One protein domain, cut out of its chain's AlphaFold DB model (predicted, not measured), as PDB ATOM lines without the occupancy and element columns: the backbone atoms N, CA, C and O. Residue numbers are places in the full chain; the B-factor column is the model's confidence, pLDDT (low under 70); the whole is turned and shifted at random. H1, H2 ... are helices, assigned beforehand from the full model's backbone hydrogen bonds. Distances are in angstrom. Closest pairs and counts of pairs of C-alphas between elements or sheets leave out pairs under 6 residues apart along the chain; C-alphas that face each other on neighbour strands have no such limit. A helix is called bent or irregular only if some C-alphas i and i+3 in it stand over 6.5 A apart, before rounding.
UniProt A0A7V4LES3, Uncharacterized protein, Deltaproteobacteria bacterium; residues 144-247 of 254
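Overview. This is residues 144 to 247 of the 254 residues of an uncharacterized protein of Deltaproteobacteria bacterium (UniProt A0A7V4LES3). A long helical hairpin, H2 side by side with the arm H3a, makes one side of a flat, V-shaped model, and the long helix H1 makes the other, meeting H2 near the end of H1 and the start of H2. The short helix H4 sits inside the V between H1 and H2, the arm H3b folds back from H3a to the last residues of H1, and residues 144 to 153 of H1 stick out. The printed part has 104 residues with four named helices in the order H1, H2, H3, H4 and no named strand; the class is all helix. It is only just loose, close to compact, with a radius of gyration of the C-alphas of 15.8 A, and it spans 44 by 43 by 22 A.

Along the chain. Find C-alpha 144 at (177.038, 188.193, 209.971); from there H1, residues 144 to 169, runs 36.3 A. H2, residues 173 to 198, covers 37.3 A and ends at C-alpha 198 at (180.277, 161.906, 192.940). Next comes H3, residues 204 to 236, assigned as one helix by its hydrogen bonds but bent: C-alphas 225 and 228 are 9.1 A apart. Its arms are H3a, residues 204 to 225, 31.1 A long, and H3b, residues 228 to 236, 12.6 A. H4, residues 239 to 246, measures 11.2 A and ends at C-alpha 246 at (167.683, 183.848, 188.856).

Arrangement. Start with H1: its residues 162 to 166 touch H2 at residues 173 to 176, closest at the C-alphas of Leu 165 and Ser 176, 6.1 A, opposite ways at a steep tilt of 56 degrees. With residues 168 to 169 H1 touches H3b, closest at the C-alphas of Leu 169 and Arg 230, 5.7 A, at a steep tilt of 47 degrees. With residues 157 to 161 it touches H4, closest at the C-alphas of Arg 157 and Ser 246, 6.1 A, at a shallow tilt of 23 degrees. H2 and H3a touch as a helical hairpin, opposite ways at a shallow tilt of 8 degrees; the closest C-alphas, of Ala 193 and Ala 207, are 5.7 A apart. Residues 183 to 187 of H2 touch H4, about perpendicular at 79 degrees, with the C-alphas of Val 183 and Val 244 closest at 5.5 A. Helix packing is part aligned, part crossed: 2 of these 5 pairs are at a shallow tilt. H1 and H3a are apart. In H1, H2, H3a, H3b and H4 every O i to N i+4 pair is within hydrogen-bond range.

Size, cuts and confidence. The C-alphas of Glu 144 and Arg 228, the two farthest apart, are 44.8 A apart. The printed part has no cut, and the links H1 to H2, H2 to H3 and H3 to H4 are tight. Look at the B-factor column: the mean pLDDT of the printed part is 79.3, and residue 238 and residues 240 to 247 are under 70.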
ATOM      1  N   GLU A 144     178.437 187.752 209.868       79.12
ATOM      2  CA  GLU A 144     177.038 188.193 209.971       79.12
ATOM      3  C   GLU A 144     176.680 189.247 208.916       79.12
ATOM      4  O   GLU A 144     175.648 189.143 208.252       79.12
ATOM      5  N   LEU A 145     177.537 190.253 208.717       74.81
ATOM      6  CA  LEU A 145     177.322 191.292 207.706       74.81
ATOM      7  C   LEU A 145     177.350 190.724 206.285       74.81
ATOM      8  O   LEU A 145     176.562 191.144 205.435       74.81
ATOM      9  N   GLU A 146     178.241 189.776 206.009       70.62
ATOM     10  CA  GLU A 146     178.268 189.073 204.731       70.62
ATOM     11  C   GLU A 146     177.031 188.202 204.533       70.62
ATOM     12  O   GLU A 146     176.441 188.240 203.454       70.62
ATOM     13  N   ALA A 147     176.605 187.461 205.557       71.00
ATOM     14  CA  ALA A 147     175.377 186.679 205.512       71.00
ATOM     15  C   ALA A 147     174.166 187.579 205.222       71.00
ATOM     16  O   ALA A 147     173.404 187.295 204.300       71.00
ATOM     17  N   ALA A 148     174.052 188.719 205.908       74.75
ATOM     18  CA  ALA A 148     172.993 189.698 205.674       74.75
ATOM     19  C   ALA A 148     173.031 190.285 204.252       74.75
ATOM     20  O   ALA A 148     171.988 190.442 203.622       74.75
ATOM     21  N   ARG A 149     174.218 190.583 203.705       74.06
ATOM     22  CA  ARG A 149     174.356 191.060 202.315       74.06
ATOM     23  C   ARG A 149     173.977 189.996 201.294       74.06
ATOM     24  O   ARG A 149     173.327 190.320 200.303       74.06
ATOM     25  N   ARG A 150     174.371 188.739 201.523       73.44
ATOM     26  CA  ARG A 150     173.968 187.611 200.671       73.44
ATOM     27  C   ARG A 150     172.454 187.454 200.700       73.44
ATOM     28  O   ARG A 150     171.860 187.322 199.640       73.44
ATOM     29  N   GLU A 151     171.841 187.555 201.873       81.38
ATOM     30  CA  GLU A 151     170.390 187.475 202.026       81.38
ATOM     31  C   GLU A 151     169.661 188.617 201.310       81.38
ATOM     32  O   GLU A 151     168.728 188.381 200.551       81.38
ATOM     33  N   GLN A 152     170.149 189.854 201.432       78.69
ATOM     34  CA  GLN A 152     169.602 190.987 200.677       78.69
ATOM     35  C   GLN A 152     169.735 190.801 199.162       78.69
ATOM     36  O   GLN A 152     168.800 191.092 198.416       78.69
ATOM     37  N   ALA A 153     170.885 190.314 198.690       76.50
ATOM     38  CA  ALA A 153     171.099 190.043 197.273       76.50
ATOM     39  C   ALA A 153     170.193 188.911 196.758       76.50
ATOM     40  O   ALA A 153     169.725 188.988 195.623       76.50
ATOM     41  N   ARG A 154     169.928 187.887 197.581       79.25
ATOM     42  CA  ARG A 154     168.975 186.807 197.282       79.25
ATOM     43  C   ARG A 154     167.557 187.353 197.165       79.25
ATOM     44  O   ARG A 154     166.980 187.260 196.087       79.25
ATOM     45  N   ALA A 155     167.078 188.062 198.187       80.00
ATOM     46  CA  ALA A 155     165.755 188.679 198.182       80.00
ATOM     47  C   ALA A 155     165.545 189.608 196.973       80.00
ATOM     48  O   ALA A 155     164.499 189.574 196.330       80.00
ATOM     49  N   ALA A 156     166.560 190.396 196.599       79.00
ATOM     50  CA  ALA A 156     166.489 191.266 195.427       79.00
ATOM     51  C   ALA A 156     166.363 190.490 194.100       79.00
ATOM     52  O   ALA A 156     165.669 190.953 193.189       79.00
ATOM     53  N   ARG A 157     167.022 189.329 193.977       78.31
ATOM     54  CA  ARG A 157     166.911 188.446 192.803       78.31
ATOM     55  C   ARG A 157     165.542 187.783 192.738       78.31
ATOM     56  O   ARG A 157     164.925 187.824 191.677       78.31
ATOM     57  N   ASP A 158     165.038 187.279 193.859       80.19
ATOM     58  CA  ASP A 158     163.721 186.641 193.918       80.19
ATOM     59  C   ASP A 158     162.604 187.653 193.632       80.19
ATOM     60  O   ASP A 158     161.695 187.384 192.846       80.19
ATOM     61  N   ASP A 159     162.720 188.880 194.146       82.38
ATOM     62  CA  ASP A 159     161.809 189.977 193.811       82.38
ATOM     63  C   ASP A 159     161.891 190.388 192.333       82.38
ATOM     64  O   ASP A 159     160.896 190.837 191.753       82.38
ATOM     65  N   ALA A 160     163.071 190.307 191.711       81.44
ATOM     66  CA  ALA A 160     163.227 190.566 190.282       81.44
ATOM     67  C   ALA A 160     162.588 189.445 189.449       81.44
ATOM     68  O   ALA A 160     161.830 189.738 188.523       81.44
ATOM     69  N   ALA A 161     162.818 188.183 189.818       79.31
ATOM     70  CA  ALA A 161     162.208 187.021 189.186       79.31
ATOM     71  C   ALA A 161     160.678 187.067 189.308       79.31
ATOM     72  O   ALA A 161     159.990 187.001 188.288       79.31
ATOM     73  N   ARG A 162     160.134 187.307 190.512       81.25
ATOM     74  CA  ARG A 162     158.688 187.474 190.735       81.25
ATOM     75  C   ARG A 162     158.115 188.577 189.854       81.25
ATOM     76  O   ARG A 162     157.116 188.362 189.179       81.25
ATOM     77  N   ARG A 163     158.770 189.742 189.787       81.81
ATOM     78  CA  ARG A 163     158.320 190.841 188.916       81.81
ATOM     79  C   ARG A 163     158.323 190.459 187.440       81.81
ATOM     80  O   ARG A 163     157.401 190.846 186.731       81.81
ATOM     81  N   ILE A 164     159.314 189.708 186.964       81.56
ATOM     82  CA  ILE A 164     159.333 189.216 185.579       81.56
ATOM     83  C   ILE A 164     158.154 188.263 185.344       81.56
ATOM     84  O   ILE A 164     157.408 188.444 184.381       81.56
ATOM     85  N   LEU A 165     157.942 187.296 186.237       81.44
ATOM     86  CA  LEU A 165     156.845 186.332 186.143       81.44
ATOM     87  C   LEU A 165     155.471 187.030 186.156       81.44
ATOM     88  O   LEU A 165     154.654 186.818 185.259       81.44
ATOM     89  N   GLU A 166     155.232 187.933 187.100       86.75
ATOM     90  CA  GLU A 166     153.936 188.599 187.248       86.75
ATOM     91  C   GLU A 166     153.704 189.663 186.165       86.75
ATOM     92  O   GLU A 166     152.685 189.650 185.476       86.75
ATOM     93  N   GLN A 167     154.660 190.573 185.952       85.06
ATOM     94  CA  GLN A 167     154.455 191.730 185.069       85.06
ATOM     95  C   GLN A 167     154.618 191.390 183.587       85.06
ATOM     96  O   GLN A 167     153.975 192.017 182.745       85.06
ATOM     97  N   ARG A 168     155.503 190.445 183.235       81.06
ATOM     98  CA  ARG A 168     155.804 190.135 181.824       81.06
ATOM     99  C   ARG A 168     155.047 188.923 181.314       81.06
ATOM    100  O   ARG A 168     154.559 188.950 180.183       81.06
ATOM    101  N   LEU A 169     154.931 187.877 182.129       80.81
ATOM    102  CA  LEU A 169     154.193 186.670 181.745       80.81
ATOM    103  C   LEU A 169     152.713 186.743 182.138       80.81
ATOM    104  O   LEU A 169     151.918 185.941 181.640       80.81
ATOM    105  N   GLY A 170     152.325 187.733 182.951       87.44
ATOM    106  CA  GLY A 170     150.951 187.881 183.422       87.44
ATOM    107  C   GLY A 170     150.544 186.709 184.306       87.44
ATOM    108  O   GLY A 170     149.410 186.238 184.197       87.44
ATOM    109  N   LEU A 171     151.498 186.182 185.082       86.56
ATOM    110  CA  LEU A 171     151.224 185.157 186.077       86.56
ATOM    111  C   LEU A 171     150.644 185.813 187.324       86.56
ATOM    112  O   LEU A 171     151.090 186.875 187.752       86.56
ATOM    113  N   ASN A 172     149.646 185.178 187.920       88.25
ATOM    114  CA  ASN A 172     149.213 185.535 189.262       88.25
ATOM    115  C   ASN A 172     150.186 184.962 190.314       88.25
ATOM    116  O   ASN A 172     151.128 184.232 189.993       88.25
ATOM    117  N   THR A 173     149.963 185.282 191.587       84.94
ATOM    118  CA  THR A 173     150.829 184.831 192.687       84.94
ATOM    119  C   THR A 173     150.875 183.303 192.827       84.94
ATOM    120  O   THR A 173     151.934 182.759 193.116       84.94
ATOM    121  N   VAL A 174     149.765 182.599 192.570       86.44
ATOM    122  CA  VAL A 174     149.702 181.124 192.634       86.44
ATOM    123  C   VAL A 174     150.491 180.498 191.485       86.44
ATOM    124  O   VAL A 174     151.290 179.593 191.702       86.44
ATOM    125  N   GLU A 175     150.313 181.010 190.268       84.12
ATOM    126  CA  GLU A 175     151.057 180.568 189.083       84.12
ATOM    127  C   GLU A 175     152.560 180.844 189.234       84.12
ATOM    128  O   GLU A 175     153.387 180.016 188.855       84.12
ATOM    129  N   SER A 176     152.923 181.987 189.821       83.56
ATOM    130  CA  SER A 176     154.320 182.353 190.077       83.56
ATOM    131  C   SER A 176     154.965 181.451 191.130       83.56
ATOM    132  O   SER A 176     156.097 181.017 190.930       83.56
ATOM    133  N   ALA A 177     154.244 181.123 192.209       82.81
ATOM    134  CA  ALA A 177     154.704 180.165 193.213       82.81
ATOM    135  C   ALA A 177     154.916 178.770 192.603       82.81
ATOM    136  O   ALA A 177     155.958 178.161 192.809       82.81
ATOM    137  N   TRP A 178     153.994 178.308 191.755       85.19
ATOM    138  CA  TRP A 178     154.144 177.020 191.079       85.19
ATOM    139  C   TRP A 178     155.372 176.976 190.153       85.19
ATOM    140  O   TRP A 178     156.123 176.003 190.162       85.19
ATOM    141  N   VAL A 179     155.623 178.040 189.376       82.75
ATOM    142  CA  VAL A 179     156.830 178.142 188.530       82.75
ATOM    143  C   VAL A 179     158.107 178.174 189.376       82.75
ATOM    144  O   VAL A 179     159.116 177.595 188.974       82.75
ATOM    145  N   HIS A 180     158.066 178.819 190.540       81.62
ATOM    146  CA  HIS A 180     159.171 178.831 191.493       81.62
ATOM    147  C   HIS A 180     159.466 177.424 192.035       81.62
ATOM    148  O   HIS A 180     160.590 176.940 191.896       81.62
ATOM    149  N   ASP A 181     158.455 176.724 192.553       82.31
ATOM    150  CA  ASP A 181     158.579 175.349 193.060       82.31
ATOM    151  C   ASP A 181     159.108 174.395 191.983       82.31
ATOM    152  O   ASP A 181     160.004 173.585 192.224       82.31
ATOM    153  N   PHE A 182     158.608 174.540 190.757       80.94
ATOM    154  CA  PHE A 182     159.057 173.783 189.596       80.94
ATOM    155  C   PHE A 182     160.549 173.979 189.302       80.94
ATOM    156  O   PHE A 182     161.288 173.016 189.075       80.94
ATOM    157  N   VAL A 183     161.007 175.231 189.298       80.31
ATOM    158  CA  VAL A 183     162.417 175.569 189.085       80.31
ATOM    159  C   VAL A 183     163.287 174.968 190.187       80.31
ATOM    160  O   VAL A 183     164.364 174.434 189.899       80.31
ATOM    161  N   CYS A 184     162.793 174.978 191.421       81.44
ATOM    162  CA  CYS A 184     163.499 174.412 192.557       81.44
ATOM    163  C   CYS A 184     163.576 172.894 192.538       81.44
ATOM    164  O   CYS A 184     164.669 172.355 192.724       81.44
ATOM    165  N   ALA A 185     162.502 172.205 192.165       78.81
ATOM    166  CA  ALA A 185     162.546 170.772 191.906       78.81
ATOM    167  C   ALA A 185     163.556 170.432 190.792       78.81
ATOM    168  O   ALA A 185     164.393 169.543 190.953       78.81
ATOM    169  N   ALA A 186     163.559 171.187 189.685       77.38
ATOM    170  CA  ALA A 186     164.492 170.969 188.579       77.38
ATOM    171  C   ALA A 186     165.964 171.160 188.983       77.38
ATOM    172  O   ALA A 186     166.842 170.419 188.525       77.38
ATOM    173  N   ARG A 187     166.247 172.138 189.850       78.56
ATOM    174  CA  ARG A 187     167.584 172.364 190.411       78.56
ATOM    175  C   ARG A 187     167.976 171.265 191.403       78.56
ATOM    176  O   ARG A 187     169.105 170.777 191.326       78.56
ATOM    177  N   GLY A 188     167.048 170.829 192.255       80.75
ATOM    178  CA  GLY A 188     167.232 169.714 193.186       80.75
ATOM    179  C   GLY A 188     167.587 168.406 192.475       80.75
ATOM    180  O   GLY A 188     168.574 167.766 192.829       80.75
ATOM    181  N   MET A 189     166.881 168.063 191.391       77.69
ATOM    182  CA  MET A 189     167.194 166.874 190.582       77.69
ATOM    183  C   MET A 189     168.622 166.906 190.026       77.69
ATOM    184  O   MET A 189     169.345 165.916 190.121       77.69
ATOM    185  N   ARG A 190     169.074 168.058 189.503       76.81
ATOM    186  CA  ARG A 190     170.460 168.214 189.019       76.81
ATOM    187  C   ARG A 190     171.486 167.985 190.125       76.81
ATOM    188  O   ARG A 190     172.514 167.369 189.859       76.81
ATOM    189  N   ARG A 191     171.212 168.481 191.335       81.56
ATOM    190  CA  ARG A 191     172.084 168.295 192.498       81.56
ATOM    191  C   ARG A 191     172.136 166.826 192.918       81.56
ATOM    192  O   ARG A 191     173.228 166.284 192.991       81.56
ATOM    193  N   MET A 192     170.987 166.161 193.066       80.75
ATOM    194  CA  MET A 192     170.927 164.731 193.408       80.75
ATOM    195  C   MET A 192     171.680 163.858 192.400       80.75
ATOM    196  O   MET A 192     172.456 162.988 192.786       80.75
ATOM    197  N   ALA A 193     171.509 164.115 191.103       78.56
ATOM    198  CA  ALA A 193     172.237 163.393 190.067       78.56
ATOM    199  C   ALA A 193     173.753 163.652 190.124       78.56
ATOM    200  O   ALA A 193     174.540 162.727 189.937       78.56
ATOM    201  N   ALA A 194     174.183 164.886 190.415       77.56
ATOM    202  CA  ALA A 194     175.597 165.182 190.640       77.56
ATOM    203  C   ALA A 194     176.140 164.439 191.875       77.56
ATOM    204  O   ALA A 194     177.220 163.853 191.804       77.56
ATOM    205  N   ASP A 195     175.376 164.397 192.966       83.56
ATOM    206  CA  ASP A 195     175.744 163.698 194.198       83.56
ATOM    207  C   ASP A 195     175.842 162.178 193.987       83.56
ATOM    208  O   ASP A 195     176.756 161.535 194.502       83.56
ATOM    209  N   GLU A 196     174.951 161.577 193.193       78.50
ATOM    210  CA  GLU A 196     175.014 160.153 192.836       78.50
ATOM    211  C   GLU A 196     176.233 159.805 191.977       78.50
ATOM    212  O   GLU A 196     176.848 158.754 192.192       78.50
ATOM    213  N   VAL A 197     176.622 160.701 191.064       78.50
ATOM    214  CA  VAL A 197     177.845 160.564 190.261       78.50
ATOM    215  C   VAL A 197     179.093 160.693 191.134       78.50
ATOM    216  O   VAL A 197     179.991 159.858 191.041       78.50
ATOM    217  N   ILE A 198     179.149 161.696 192.015       81.94
ATOM    218  CA  ILE A 198     180.277 161.906 192.940       81.94
ATOM    219  C   ILE A 198     180.411 160.727 193.912       81.94
ATOM    220  O   ILE A 198     181.521 160.271 194.183       81.94
ATOM    221  N   ALA A 199     179.290 160.192 194.400       84.25
ATOM    222  CA  ALA A 199     179.260 159.017 195.266       84.25
ATOM    223  C   ALA A 199     179.591 157.700 194.535       84.25
ATOM    224  O   ALA A 199     179.631 156.649 195.174       84.25
ATOM    225  N   GLY A 200     179.788 157.728 193.211       83.94
ATOM    226  CA  GLY A 200     180.072 156.544 192.396       83.94
ATOM    227  C   GLY A 200     178.908 155.552 192.301       83.94
ATOM    228  O   GLY A 200     179.128 154.393 191.950       83.94
ATOM    229  N   ARG A 201     177.680 155.977 192.632       82.81
ATOM    230  CA  ARG A 201     176.469 155.137 192.592       82.81
ATOM    231  C   ARG A 201     175.847 155.064 191.201       82.81
ATOM    232  O   ARG A 201     175.141 154.105 190.905       82.81
ATOM    233  N   GLU A 202     176.120 156.053 190.359       81.31
ATOM    234  CA  GLU A 202     175.649 156.109 188.979       81.31
ATOM    235  C   GLU A 202     176.776 156.585 188.053       81.31
ATOM    236  O   GLU A 202     177.589 157.435 188.421       81.31
ATOM    237  N   ALA A 203     176.838 156.043 186.834       83.44
ATOM    238  CA  ALA A 203     177.769 156.537 185.829       83.44
ATOM    239  C   ALA A 203     177.319 157.925 185.322       83.44
ATOM    240  O   ALA A 203     176.126 158.124 185.081       83.44
ATOM    241  N   PRO A 204     178.244 158.869 185.049       79.81
ATOM    242  CA  PRO A 204     177.898 160.219 184.587       79.81
ATOM    243  C   PRO A 204     176.950 160.255 183.379       79.81
ATOM    244  O   PRO A 204     176.073 161.111 183.284       79.81
ATOM    245  N   VAL A 205     177.119 159.313 182.448       84.31
ATOM    246  CA  VAL A 205     176.306 159.217 181.226       84.31
ATOM    247  C   VAL A 205     174.867 158.804 181.536       84.31
ATOM    248  O   VAL A 205     173.940 159.306 180.895       84.31
ATOM    249  N   ASP A 206     174.671 157.915 182.505       82.88
ATOM    250  CA  ASP A 206     173.347 157.421 182.884       82.88
ATOM    251  C   ASP A 206     172.592 158.474 183.701       82.88
ATOM    252  O   ASP A 206     171.450 158.795 183.358       82.88
ATOM    253  N   ALA A 207     173.290 159.140 184.630       76.69
ATOM    254  CA  ALA A 207     172.775 160.292 185.367       76.69
ATOM    255  C   ALA A 207     172.300 161.397 184.418       76.69
ATOM    256  O   ALA A 207     171.191 161.920 184.541       76.69
ATOM    257  N   TRP A 208     173.104 161.714 183.396       76.25
ATOM    258  CA  TRP A 208     172.742 162.716 182.397       76.25
ATOM    259  C   TRP A 208     171.541 162.293 181.540       76.25
ATOM    260  O   TRP A 208     170.664 163.114 181.271       76.25
ATOM    261  N   ARG A 209     171.444 161.017 181.133       83.44
ATOM    262  CA  ARG A 209     170.270 160.514 180.391       83.44
ATOM    263  C   ARG A 209     168.998 160.540 181.232       83.44
ATOM    264  O   ARG A 209     167.938 160.873 180.698       83.44
ATOM    265  N   ARG A 210     169.075 160.174 182.514       85.69
ATOM    266  CA  ARG A 210     167.945 160.255 183.450       85.69
ATOM    267  C   ARG A 210     167.492 161.706 183.606       85.69
ATOM    268  O   ARG A 210     166.353 162.003 183.249       85.69
ATOM    269  N   LEU A 211     168.410 162.609 183.959       78.50
ATOM    270  CA  LEU A 211     168.145 164.049 184.056       78.50
ATOM    271  C   LEU A 211     167.548 164.629 182.775       78.50
ATOM    272  O   LEU A 211     166.672 165.489 182.826       78.50
ATOM    273  N   HIS A 212     168.031 164.196 181.609       79.50
ATOM    274  CA  HIS A 212     167.512 164.673 180.335       79.50
ATOM    275  C   HIS A 212     166.048 164.268 180.127       79.50
ATOM    276  O   HIS A 212     165.253 165.102 179.693       79.50
ATOM    277  N   ARG A 213     165.682 163.020 180.450       84.50
ATOM    278  CA  ARG A 213     164.293 162.539 180.352       84.50
ATOM    279  C   ARG A 213     163.375 163.269 181.326       84.50
ATOM    280  O   ARG A 213     162.387 163.845 180.882       84.50
ATOM    281  N   GLU A 214     163.759 163.336 182.597       78.62
ATOM    282  CA  GLU A 214     163.002 164.046 183.636       78.62
ATOM    283  C   GLU A 214     162.825 165.523 183.271       78.62
ATOM    284  O   GLU A 214     161.724 166.061 183.334       78.62
ATOM    285  N   ARG A 215     163.879 166.174 182.758       76.31
ATOM    286  CA  ARG A 215     163.795 167.549 182.257       76.31
ATOM    287  C   ARG A 215     162.768 167.696 181.138       76.31
ATOM    288  O   ARG A 215     162.086 168.711 181.103       76.31
ATOM    289  N   LEU A 216     162.676 166.763 180.190       80.00
ATOM    290  CA  LEU A 216     161.704 166.864 179.095       80.00
ATOM    291  C   LEU A 216     160.258 166.728 179.587       80.00
ATOM    292  O   LEU A 216     159.391 167.433 179.072       80.00
ATOM    293  N   GLU A 217     160.009 165.864 180.569       80.88
ATOM    294  CA  GLU A 217     158.698 165.710 181.220       80.88
ATOM    295  C   GLU A 217     158.309 166.996 181.952       80.88
ATOM    296  O   GLU A 217     157.284 167.604 181.661       80.88
ATOM    297  N   VAL A 218     159.226 167.507 182.763       74.50
ATOM    298  CA  VAL A 218     159.121 168.780 183.482       74.50
ATOM    299  C   VAL A 218     158.860 169.944 182.510       74.50
ATOM    300  O   VAL A 218     157.906 170.706 182.662       74.50
ATOM    301  N   LEU A 219     159.617 170.057 181.415       73.56
ATOM    302  CA  LEU A 219     159.367 171.073 180.383       73.56
ATOM    303  C   LEU A 219     157.996 170.927 179.705       73.56
ATOM    304  O   LEU A 219     157.416 171.937 179.298       73.56
ATOM    305  N   ARG A 220     157.488 169.700 179.553       82.31
ATOM    306  CA  ARG A 220     156.161 169.436 178.988       82.31
ATOM    307  C   ARG A 220     155.062 169.881 179.950       82.31
ATOM    308  O   ARG A 220     154.126 170.534 179.497       82.31
ATOM    309  N   ASP A 221     155.201 169.603 181.239       83.25
ATOM    310  CA  ASP A 221     154.231 170.005 182.261       83.25
ATOM    311  C   ASP A 221     154.163 171.527 182.394       83.25
ATOM    312  O   ASP A 221     153.081 172.114 182.385       83.25
ATOM    313  N   LEU A 222     155.318 172.197 182.386       79.19
ATOM    314  CA  LEU A 222     155.391 173.657 182.360       79.19
ATOM    315  C   LEU A 222     154.747 174.243 181.097       79.19
ATOM    316  O   LEU A 222     154.046 175.252 181.170       79.19
ATOM    317  N   ALA A 223     154.966 173.623 179.935       82.75
ATOM    318  CA  ALA A 223     154.337 174.051 178.689       82.75
ATOM    319  C   ALA A 223     152.810 173.868 178.718       82.75
ATOM    320  O   ALA A 223     152.090 174.726 178.204       82.75
ATOM    321  N   ALA A 224     152.320 172.781 179.320       85.94
ATOM    322  CA  ALA A 224     150.896 172.525 179.499       85.94
ATOM    323  C   ALA A 224     150.256 173.531 180.469       85.94
ATOM    324  O   ALA A 224     149.165 174.025 180.193       85.94
ATOM    325  N   TYR A 225     150.953 173.877 181.553       84.56
ATOM    326  CA  TYR A 225     150.473 174.820 182.564       84.56
ATOM    327  C   TYR A 225     150.464 176.274 182.072       84.56
ATOM    328  O   TYR A 225     149.456 176.969 182.170       84.56
ATOM    329  N   LEU A 226     151.580 176.744 181.506       83.06
ATOM    330  CA  LEU A 226     151.702 178.122 181.020       83.06
ATOM    331  C   LEU A 226     150.913 178.363 179.729       83.06
ATOM    332  O   LEU A 226     150.519 179.494 179.439       83.06
ATOM    333  N   GLY A 227     150.713 177.322 178.925       88.06
ATOM    334  CA  GLY A 227     150.230 177.463 177.563       88.06
ATOM    335  C   GLY A 227     151.287 178.051 176.623       88.06
ATOM    336  O   GLY A 227     152.344 178.557 177.019       88.06
ATOM    337  N   ARG A 228     151.000 177.972 175.320       84.94
ATOM    338  CA  ARG A 228     151.961 178.288 174.252       84.94
ATOM    339  C   ARG A 228     152.457 179.736 174.296       84.94
ATOM    340  O   ARG A 228     153.655 179.962 174.150       84.94
ATOM    341  N   ASP A 229     151.564 180.693 174.523       86.31
ATOM    342  CA  ASP A 229     151.891 182.120 174.429       86.31
ATOM    343  C   ASP A 229     152.798 182.586 175.571       86.31
ATOM    344  O   ASP A 229     153.779 183.296 175.347       86.31
ATOM    345  N   ARG A 230     152.520 182.146 176.804       85.44
ATOM    346  CA  ARG A 230     153.366 182.463 177.965       85.44
ATOM    347  C   ARG A 230     154.711 181.741 177.883       85.44
ATOM    348  O   ARG A 230     155.729 182.328 178.238       85.44
ATOM    349  N   LEU A 231     154.750 180.517 177.350       82.06
ATOM    350  CA  LEU A 231     156.003 179.794 177.114       82.06
ATOM    351  C   LEU A 231     156.886 180.481 176.057       82.06
ATOM    352  O   LEU A 231     158.106 180.523 176.212       82.06
ATOM    353  N   LEU A 232     156.288 181.027 174.991       83.94
ATOM    354  CA  LEU A 232     157.013 181.801 173.978       83.94
ATOM    355  C   LEU A 232     157.601 183.081 174.576       83.94
ATOM    356  O   LEU A 232     158.801 183.305 174.439       83.94
ATOM    357  N   LYS A 233     156.804 183.842 175.334       83.31
ATOM    358  CA  LYS A 233     157.299 185.018 176.065       83.31
ATOM    359  C   LYS A 233     158.441 184.653 177.010       83.31
ATOM    360  O   LYS A 233     159.466 185.320 177.022       83.31
ATOM    361  N   LEU A 234     158.314 183.559 177.762       79.94
ATOM    362  CA  LEU A 234     159.375 183.084 178.651       79.94
ATOM    363  C   LEU A 234     160.676 182.799 177.885       79.94
ATOM    364  O   LEU A 234     161.752 183.150 178.360       79.94
ATOM    365  N   ARG A 235     160.595 182.206 176.685       80.06
ATOM    366  CA  ARG A 235     161.759 181.986 175.808       80.06
ATOM    367  C   ARG A 235     162.411 183.286 175.339       80.06
ATOM    368  O   ARG A 235     163.637 183.338 175.308       80.06
ATOM    369  N   GLU A 236     161.632 184.317 175.023       81.88
ATOM    370  CA  GLU A 236     162.152 185.627 174.599       81.88
ATOM    371  C   GLU A 236     162.989 186.315 175.687       81.88
ATOM    372  O   GLU A 236     163.962 186.995 175.376       81.88
ATOM    373  N   PHE A 237     162.681 186.082 176.967       71.75
ATOM    374  CA  PHE A 237     163.437 186.633 178.100       71.75
ATOM    375  C   PHE A 237     164.673 185.805 178.502       71.75
ATOM    376  O   PHE A 237     165.196 185.984 179.596       71.75
ATOM    377  N   GLY A 238     165.157 184.897 177.649       69.19
ATOM    378  CA  GLY A 238     166.281 184.001 177.973       69.19
ATOM    379  C   GLY A 238     165.846 182.612 178.455       69.19
ATOM    380  O   GLY A 238     166.672 181.786 178.849       69.19
ATOM    381  N   GLY A 239     164.548 182.318 178.378       70.81
ATOM    382  CA  GLY A 239     163.989 181.003 178.641       70.81
ATOM    383  C   GLY A 239     163.998 180.598 180.105       70.81
ATOM    384  O   GLY A 239     164.291 181.359 181.022       70.81
ATOM    385  N   ILE A 240     163.683 179.322 180.305       65.12
ATOM    386  CA  ILE A 240     163.671 178.694 181.628       65.12
ATOM    387  C   ILE A 240     165.070 178.707 182.243       65.12
ATOM    388  O   ILE A 240     165.170 178.744 183.455       65.12
ATOM    389  N   GLY A 241     166.139 178.734 181.437       61.84
ATOM    390  CA  GLY A 241     167.510 178.869 181.942       61.84
ATOM    391  C   GLY A 241     167.694 180.139 182.770       61.84
ATOM    392  O   GLY A 241     168.110 180.052 183.915       61.84
ATOM    393  N   LEU A 242     167.257 181.290 182.247       61.25
ATOM    394  CA  LEU A 242     167.363 182.556 182.972       61.25
ATOM    395  C   LEU A 242     166.556 182.542 184.273       61.25
ATOM    396  O   LEU A 242     167.047 183.014 185.289       61.25
ATOM    397  N   VAL A 243     165.350 181.968 184.264       63.41
ATOM    398  CA  VAL A 243     164.505 181.848 185.467       63.41
ATOM    399  C   VAL A 243     165.085 180.846 186.471       63.41
ATOM    400  O   VAL A 243     165.085 181.120 187.664       63.41
ATOM    401  N   VAL A 244     165.661 179.734 186.006       62.00
ATOM    402  CA  VAL A 244     166.357 178.745 186.849       62.00
ATOM    403  C   VAL A 244     167.600 179.328 187.515       62.00
ATOM    404  O   VAL A 244     167.880 179.008 188.667       62.00
ATOM    405  N   ASP A 245     168.322 180.197 186.814       60.12
ATOM    406  CA  ASP A 245     169.541 180.816 187.332       60.12
ATOM    407  C   ASP A 245     169.248 182.034 188.229       60.12
ATOM    408  O   ASP A 245     170.078 182.406 189.063       60.12
ATOM    409  N   SER A 246     168.071 182.659 188.084       59.56
ATOM    410  CA  SER A 246     167.683 183.848 188.856       59.56
ATOM    411  C   SER A 246     166.819 183.553 190.080       59.56
ATOM    412  O   SER A 246     166.950 184.285 191.061       59.56
ATOM    413  N   ILE A 247     166.017 182.484 190.070       68.06
ATOM    414  CA  ILE A 247     165.267 182.027 191.244       68.06
ATOM    415  C   ILE A 247     166.218 181.326 192.217       68.06
ATOM    416  O   ILE A 247     166.913 180.364 191.864       68.06
TER     417      ILE A 247